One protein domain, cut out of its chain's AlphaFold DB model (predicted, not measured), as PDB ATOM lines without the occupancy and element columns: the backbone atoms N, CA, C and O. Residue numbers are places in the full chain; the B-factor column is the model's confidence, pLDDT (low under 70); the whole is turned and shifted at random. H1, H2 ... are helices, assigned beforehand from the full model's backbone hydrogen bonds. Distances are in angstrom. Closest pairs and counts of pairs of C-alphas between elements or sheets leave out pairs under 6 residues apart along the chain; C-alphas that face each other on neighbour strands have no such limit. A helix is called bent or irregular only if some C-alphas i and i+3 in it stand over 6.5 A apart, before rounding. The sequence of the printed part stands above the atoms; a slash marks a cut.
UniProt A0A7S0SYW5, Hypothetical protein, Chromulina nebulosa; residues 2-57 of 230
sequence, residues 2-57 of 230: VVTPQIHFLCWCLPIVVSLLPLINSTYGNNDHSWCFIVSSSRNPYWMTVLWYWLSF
ATOM      1  N   VAL A   2     -44.462   9.714 -12.182       70.81
ATOM      2  CA  VAL A   2     -45.613   8.954 -12.683       70.81
ATOM      3  C   VAL A   2     -46.132   9.736 -13.880       70.81
ATOM      4  O   VAL A   2     -46.684  10.821 -13.712       70.81
ATOM      5  N   VAL A   3     -45.864   9.246 -15.089       80.75
ATOM      6  CA  VAL A   3     -46.462   9.833 -16.289       80.75
ATOM      7  C   VAL A   3     -47.944   9.498 -16.234       80.75
ATOM      8  O   VAL A   3     -48.323   8.329 -16.219       80.75
ATOM      9  N   THR A   4     -48.788  10.518 -16.122       93.19
ATOM     10  CA  THR A   4     -50.231  10.301 -16.091       93.19
ATOM     11  C   THR A   4     -50.709   9.909 -17.494       93.19
ATOM     12  O   THR A   4     -50.173  10.404 -18.491       93.19
ATOM     13  N   PRO A   5     -51.741   9.053 -17.620       93.88
ATOM     14  CA  PRO A   5     -52.311   8.688 -18.923       93.88
ATOM     15  C   PRO A   5     -52.767   9.913 -19.737       93.88
ATOM     16  O   PRO A   5     -52.767   9.884 -20.964       93.88
ATOM     17  N   GLN A   6     -53.074  11.021 -19.056       93.56
ATOM     18  CA  GLN A   6     -53.409  12.311 -19.658       93.56
ATOM     19  C   GLN A   6     -52.263  12.894 -20.502       93.56
ATOM     20  O   GLN A   6     -52.514  13.419 -21.584       93.56
ATOM     21  N   ILE A   7     -51.009  12.774 -20.046       92.50
ATOM     22  CA  ILE A   7     -49.843  13.281 -20.786       92.50
ATOM     23  C   ILE A   7     -49.645  12.469 -22.065       92.50
ATOM     24  O   ILE A   7     -49.432  13.044 -23.127       92.50
ATOM     25  N   HIS A   8     -49.774  11.142 -21.985       92.19
ATOM     26  CA  HIS A   8     -49.696  10.290 -23.170       92.19
ATOM     27  C   HIS A   8     -50.774  10.651 -24.187       92.19
ATOM     28  O   HIS A   8     -50.458  10.839 -25.357       92.19
ATOM     29  N   PHE A   9     -52.022  10.804 -23.743       95.81
ATOM     30  CA  PHE A   9     -53.109  11.200 -24.630       95.81
ATOM     31  C   PHE A   9     -52.791  12.511 -25.364       95.81
ATOM     32  O   PHE A   9     -52.887  12.562 -26.586       95.81
ATOM     33  N   LEU A  10     -52.316  13.537 -24.652       92.31
ATOM     34  CA  LEU A  10     -51.945  14.816 -25.265       92.31
ATOM     35  C   LEU A  10     -50.775  14.677 -26.256       92.31
ATOM     36  O   LEU A  10     -50.851  15.197 -27.367       92.31
ATOM     37  N   CYS A  11     -49.727  13.938 -25.884       91.69
ATOM     38  CA  CYS A  11     -48.546  13.729 -26.724       91.69
ATOM     39  C   CYS A  11     -48.833  12.935 -28.002       91.69
ATOM     40  O   CYS A  11     -48.133  13.137 -28.986       91.69
ATOM     41  N   TRP A  12     -49.821  12.036 -28.003       94.94
ATOM     42  CA  TRP A  12     -50.156  11.221 -29.176       94.94
ATOM     43  C   TRP A  12     -51.275  11.831 -30.018       94.94
ATOM     44  O   TRP A  12     -51.168  11.871 -31.243       94.94
ATOM     45  N   CYS A  13     -52.336  12.340 -29.391       95.75
ATOM     46  CA  CYS A  13     -53.476  12.884 -30.125       95.75
ATOM     47  C   CYS A  13     -53.125  14.174 -30.863       95.75
ATOM     48  O   CYS A  13     -53.584  14.362 -31.986       95.75
ATOM     49  N   LEU A  14     -52.297  15.046 -30.278       93.50
ATOM     50  CA  LEU A  14     -51.951  16.315 -30.914       93.50
ATOM     51  C   LEU A  14     -51.181  16.112 -32.236       93.50
ATOM     52  O   LEU A  14     -51.646  16.632 -33.249       93.50
ATOM     53  N   PRO A  15     -50.104  15.302 -32.307       93.31
ATOM     54  CA  PRO A  15     -49.448  14.995 -33.579       93.31
ATOM     55  C   PRO A  15     -50.356  14.310 -34.601       93.31
ATOM     56  O   PRO A  15     -50.215  14.575 -35.789       93.31
ATOM     57  N   ILE A  16     -51.293  13.458 -34.166       94.94
ATOM     58  CA  ILE A  16     -52.271  12.828 -35.069       94.94
ATOM     59  C   ILE A  16     -53.192  13.885 -35.685       94.94
ATOM     60  O   ILE A  16     -53.402  13.896 -36.890       94.94
ATOM     61  N   VAL A  17     -53.727  14.808 -34.885       93.88
ATOM     62  CA  VAL A  17     -54.588  15.880 -35.409       93.88
ATOM     63  C   VAL A  17     -53.807  16.790 -36.362       93.88
ATOM     64  O   VAL A  17     -54.295  17.120 -37.443       93.88
ATOM     65  N   VAL A  18     -52.576  17.152 -35.995       91.88
ATOM     66  CA  VAL A  18     -51.706  18.008 -36.815       91.88
ATOM     67  C   VAL A  18     -51.273  17.316 -38.113       91.88
ATOM     68  O   VAL A  18     -51.170  17.977 -39.141       91.88
ATOM     69  N   SER A  19     -51.086  15.993 -38.117       90.94
ATOM     70  CA  SER A  19     -50.742  15.243 -39.334       90.94
ATOM     71  C   SER A  19     -51.928  15.023 -40.277       90.94
ATOM     72  O   SER A  19     -51.718  14.800 -41.468       90.94
ATOM     73  N   LEU A  20     -53.167  15.129 -39.784       92.00
ATOM     74  CA  LEU A  20     -54.385  15.057 -40.601       92.00
ATOM     75  C   LEU A  20     -54.796  16.411 -41.199       92.00
ATOM     76  O   LEU A  20     -55.394  16.439 -42.271       92.00
ATOM     77  N   LEU A  21     -54.455  17.522 -40.539       90.25
ATOM     78  CA  LEU A  21     -54.629  18.900 -41.030       90.25
ATOM     79  C   LEU A  21     -54.269  19.083 -42.521       90.25
ATOM     80  O   LEU A  21     -55.091  19.620 -43.267       90.25
ATOM     81  N   PRO A  22     -53.107  18.601 -42.997       84.44
ATOM     82  CA  PRO A  22     -52.736  18.720 -44.400       84.44
ATOM     83  C   PRO A  22     -53.580  17.902 -45.384       84.44
ATOM     84  O   PRO A  22     -53.626  18.253 -46.558       84.44
ATOM     85  N   LEU A  23     -54.275  16.849 -44.939       87.19
ATOM     86  CA  LEU A  23     -55.141  16.037 -45.808       87.19
ATOM     87  C   LEU A  23     -56.451  16.746 -46.169       87.19
ATOM     88  O   LEU A  23     -57.140  16.335 -47.100       87.19
ATOM     89  N   ILE A  24     -56.804  17.808 -45.440       89.25
ATOM     90  CA  ILE A  24     -58.021  18.592 -45.684       89.25
ATOM     91  C   ILE A  24     -57.875  19.435 -46.959       89.25
ATOM     92  O   ILE A  24     -58.876  19.812 -47.570       89.25
ATOM     93  N   ASN A  25     -56.641  19.722 -47.388       82.81
ATOM     94  CA  ASN A  25     -56.367  20.598 -48.517       82.81
ATOM     95  C   ASN A  25     -55.501  19.899 -49.574       82.81
ATOM     96  O   ASN A  25     -54.572  19.164 -49.255       82.81
ATOM     97  N   SER A  26     -55.750  20.160 -50.856       79.44
ATOM     98  CA  SER A  26     -55.004  19.541 -51.965       79.44
ATOM     99  C   SER A  26     -53.638  20.207 -52.213       79.44
ATOM    100  O   SER A  26     -53.209  20.340 -53.358       79.44
ATOM    101  N   THR A  27     -52.989  20.709 -51.159       82.50
ATOM    102  CA  THR A  27     -51.732  21.478 -51.220       82.50
ATOM    103  C   THR A  27     -50.484  20.624 -51.039       82.50
ATOM    104  O   THR A  27     -49.377  21.130 -51.205       82.50
ATOM    105  N   TYR A  28     -50.639  19.347 -50.690       85.75
ATOM    106  CA  TYR A  28     -49.520  18.418 -50.569       85.75
ATOM    107  C   TYR A  28     -49.117  17.881 -51.935       85.75
ATOM    108  O   TYR A  28     -49.949  17.373 -52.687       85.75
ATOM    109  N   GLY A  29     -47.828  17.979 -52.234       85.81
ATOM    110  CA  GLY A  29     -47.259  17.521 -53.490       85.81
ATOM    111  C   GLY A  29     -45.819  17.062 -53.323       85.81
ATOM    112  O   GLY A  29     -45.204  17.211 -52.265       85.81
ATOM    113  N   ASN A  30     -45.287  16.474 -54.387       84.50
ATOM    114  CA  ASN A  30     -43.873  16.158 -54.473       84.50
ATOM    115  C   ASN A  30     -43.147  17.383 -55.043       84.50
ATOM    116  O   ASN A  30     -43.351  17.717 -56.206       84.50
ATOM    117  N   ASN A  31     -42.337  18.057 -54.228       78.31
ATOM    118  CA  ASN A  31     -41.376  19.035 -54.734       78.31
ATOM    119  C   ASN A  31     -40.200  18.243 -55.302       78.31
ATOM    120  O   ASN A  31     -39.612  17.469 -54.550       78.31
ATOM    121  N   ASP A  32     -39.870  18.444 -56.582       66.56
ATOM    122  CA  ASP A  32     -39.068  17.574 -57.470       66.56
ATOM    123  C   ASP A  32     -37.778  16.934 -56.899       66.56
ATOM    124  O   ASP A  32     -37.281  15.964 -57.472       66.56
ATOM    125  N   HIS A  33     -37.251  17.385 -55.755       63.31
ATOM    126  CA  HIS A  33     -36.071  16.821 -55.085       63.31
ATOM    127  C   HIS A  33     -36.167  16.710 -53.546       63.31
ATOM    128  O   HIS A  33     -35.136  16.596 -52.882       63.31
ATOM    129  N   SER A  34     -37.363  16.738 -52.947       70.06
ATOM    130  CA  SER A  34     -37.532  16.751 -51.480       70.06
ATOM    131  C   SER A  34     -38.670  15.850 -50.982       70.06
ATOM    132  O   SER A  34     -39.402  15.244 -51.759       70.06
ATOM    133  N   TRP A  35     -38.793  15.723 -49.660       77.62
ATOM    134  CA  TRP A  35     -39.918  15.073 -48.982       77.62
ATOM    135  C   TRP A  35     -41.268  15.674 -49.404       77.62
ATOM    136  O   TRP A  35     -41.363  16.865 -49.694       77.62
ATOM    137  N   CYS A  36     -42.325  14.852 -49.409       82.50
ATOM    138  CA  CYS A  36     -43.686  15.302 -49.711       82.50
ATOM    139  C   CYS A  36     -44.119  16.369 -48.702       82.50
ATOM    140  O   CYS A  36     -44.328  16.073 -47.522       82.50
ATOM    141  N   PHE A  37     -44.253  17.602 -49.176       85.31
ATOM    142  CA  PHE A  37     -44.595  18.745 -48.344       85.31
ATOM    143  C   PHE A  37     -45.539  19.695 -49.086       85.31
ATOM    144  O   PHE A  37     -46.049  19.381 -50.163       85.31
ATOM    145  N   ILE A  38     -45.841  20.831 -48.467       87.31
ATOM    146  CA  ILE A  38     -46.745  21.837 -49.019       87.31
ATOM    147  C   ILE A  38     -46.079  22.472 -50.246       87.31
ATOM    148  O   ILE A  38     -45.017  23.074 -50.133       87.31
ATOM    149  N   VAL A  39     -46.713  22.353 -51.412       88.00
ATOM    150  CA  VAL A  39     -46.200  22.902 -52.675       88.00
ATOM    151  C   VAL A  39     -47.017  24.123 -53.077       88.00
ATOM    152  O   VAL A  39     -48.249  24.135 -52.973       88.00
ATOM    153  N   SER A  40     -46.342  25.166 -53.561       84.06
ATOM    154  CA  SER A  40     -47.019  26.315 -54.152       84.06
ATOM    155  C   SER A  40     -47.688  25.891 -55.464       84.06
ATOM    156  O   SER A  40     -47.054  25.464 -56.424       84.06
ATOM    157  N   SER A  41     -49.016  25.989 -55.508       86.31
ATOM    158  CA  SER A  41     -49.780  25.820 -56.743       86.31
ATOM    159  C   SER A  41     -50.069  27.191 -57.339       86.31
ATOM    160  O   SER A  41     -50.373  28.123 -56.597       86.31
ATOM    161  N   SER A  42     -50.079  27.308 -58.668       85.50
ATOM    162  CA  SER A  42     -50.436  28.550 -59.373       85.50
ATOM    163  C   SER A  42     -51.837  29.081 -59.034       85.50
ATOM    164  O   SER A  42     -52.137  30.240 -59.306       85.50
ATOM    165  N   ARG A  43     -52.699  28.250 -58.435       88.50
ATOM    166  CA  ARG A  43     -54.040  28.637 -57.971       88.50
ATOM    167  C   ARG A  43     -54.065  29.256 -56.572       88.50
ATOM    168  O   ARG A  43     -55.050  29.909 -56.243       88.50
ATOM    169  N   ASN A  44     -53.030  29.051 -55.757       87.00
ATOM    170  CA  ASN A  44     -53.012  29.488 -54.364       87.00
ATOM    171  C   ASN A  44     -52.134  30.735 -54.205       87.00
ATOM    172  O   ASN A  44     -51.026  30.774 -54.738       87.00
ATOM    173  N   PRO A  45     -52.585  31.751 -53.454       90.62
ATOM    174  CA  PRO A  45     -51.766  32.927 -53.206       90.62
ATOM    175  C   PRO A  45     -50.585  32.587 -52.281       90.62
ATOM    176  O   PRO A  45     -50.715  31.763 -51.377       90.62
ATOM    177  N   TYR A  46     -49.447  33.267 -52.458       88.19
ATOM    178  CA  TYR A  46     -48.195  32.999 -51.725       88.19
ATOM    179  C   TYR A  46     -48.353  32.972 -50.195       88.19
ATOM    180  O   TYR A  46     -47.802  32.106 -49.517       88.19
ATOM    181  N   TRP A  47     -49.169  33.873 -49.638       90.38
ATOM    182  CA  TRP A  47     -49.416  33.942 -48.194       90.38
ATOM    183  C   TRP A  47     -50.088  32.679 -47.638       90.38
ATOM    184  O   TRP A  47     -49.881  32.336 -46.476       90.38
ATOM    185  N   MET A  48     -50.878  31.975 -48.454       91.12
ATOM    186  CA  MET A  48     -51.570  30.760 -48.035       91.12
ATOM    187  C   MET A  48     -50.571  29.623 -47.836       91.12
ATOM    188  O   MET A  48     -50.671  28.901 -46.850       91.12
ATOM    189  N   THR A  49     -49.571  29.511 -48.713       89.00
ATOM    190  CA  THR A  49     -48.458  28.565 -48.550       89.00
ATOM    191  C   THR A  49     -47.745  28.813 -47.225       89.00
ATOM    192  O   THR A  49     -47.684  27.909 -46.396       89.00
ATOM    193  N   VAL A  50     -47.315  30.055 -46.964       91.25
ATOM    194  CA  VAL A  50     -46.659  30.433 -45.697       91.25
ATOM    195  C   VAL A  50     -47.524  30.052 -44.493       91.25
ATOM    196  O   VAL A  50     -47.039  29.428 -43.551       91.25
ATOM    197  N   LEU A  51     -48.819  30.376 -44.534       92.69
ATOM    198  CA  LEU A  51     -49.750  30.047 -43.457       92.69
ATOM    199  C   LEU A  51     -49.794  28.540 -43.190       92.69
ATOM    200  O   LEU A  51     -49.731  28.133 -42.033       92.69
ATOM    201  N   TRP A  52     -49.864  27.710 -44.234       91.31
ATOM    202  CA  TRP A  52     -49.888  26.254 -44.078       91.31
ATOM    203  C   TRP A  52     -48.576  25.697 -43.528       91.31
ATOM    204  O   TRP A  52     -48.627  24.811 -42.673       91.31
ATOM    205  N   TYR A  53     -47.424  26.222 -43.952       90.56
ATOM    206  CA  TYR A  53     -46.117  25.850 -43.390       90.56
ATOM    207  C   TYR A  53     -46.075  26.112 -41.878       90.56
ATOM    208  O   TYR A  53     -45.703  25.241 -41.085       90.56
ATOM    209  N   TRP A  54     -46.519  27.300 -41.463       93.88
ATOM    210  CA  TRP A  54     -46.562  27.672 -40.054       93.88
ATOM    211  C   TRP A  54     -47.572  26.841 -39.267       93.88
ATOM    212  O   TRP A  54     -47.212  26.259 -38.245       93.88
ATOM    213  N   LEU A  55     -48.808  26.728 -39.747       93.12
ATOM    214  CA  LEU A  55     -49.885  26.038 -39.039       93.12
ATOM    215  C   LEU A  55     -49.636  24.530 -38.896       93.12
ATOM    216  O   LEU A  55     -50.004  23.945 -37.877       93.12
ATOM    217  N   SER A  56     -49.013  23.905 -39.897       91.56
ATOM    218  CA  SER A  56     -48.789  22.454 -39.909       91.56
ATOM    219  C   SER A  56     -47.577  22.047 -39.077       91.56
ATOM    220  O   SER A  56     -47.541  20.934 -38.561       91.56
ATOM    221  N   PHE A  57     -46.580  22.927 -38.930       91.12
ATOM    222  CA  PHE A  57     -45.316  22.546 -38.303       91.12
ATOM    223  C   PHE A  57     -44.717  23.630 -37.399       91.12
ATOM    224  O   PHE A  57     -44.647  23.439 -36.180       91.12
TER     225      PHE A  57
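AT A GLANCE: This is residues 2 to 57 of the 230 residues of the protein "Hypothetical protein" of Chromulina nebulosa (UniProt A0A7S0SYW5). Residues 2 to 14, of which 5 to 14 belong to the long helix H1, stand free and stick out as an arm, and after a long looped link a shorter helix, H2, folds back so that its last residues, 56 to 57, touch residues 18 to 22 of H1, an uneven helical hairpin. The link, residues 25 to 45, holds a small antiparallel pairing of residues 28 to 29 with 37 to 38. The printed part has 56 residues, with two named helices in the order H1, H2 and no named strand; its class is all helix. It is only just loose, close to extended, with a radius of gyration of the C-alphas of 14.8 A, and spans 50 by 23 by 16 A, the arm making the length.

HOW THE PARTS SIT: H1, residues 5 to 24, and H2, residues 46 to 57, form a helical hairpin. They touch, with residues 18 to 22 of H1 and 56 to 57 of H2 alone; the closest C-alphas, those of Val 18 and Ser 56, are 6.2 A apart. Their lines stand at a shallow tilt of 24 degrees, opposite ways, and their centres are 18.5 A apart. In H2 every O i to N i+4 pair is within hydrogen-bond range; in H1, 12 of 16 are.

IN THESE COORDINATES: H1 begins at C-alpha 5, (-52.311, 8.688, -18.923), and measures 29.1 A from first to last C-alpha. H1 is neither bent nor irregular, but only just: C-alphas 19 and 22 are 6.5 A apart. H2 measures 17.3 A and ends at C-alpha 57, (-45.316, 22.546, -38.303).

THE WHOLE: The two C-alphas farthest apart, those of Val 2 and Ser 42, are 50.9 A apart. Without residues 2 to 14, the body of 43 residues spans 28 by 23 by 15 A. The printed part has no cut, and the link from H1 to H2, 21 residues, is long. The mean pLDDT of the printed part is 87.6; residues 32 to 33 are under 70.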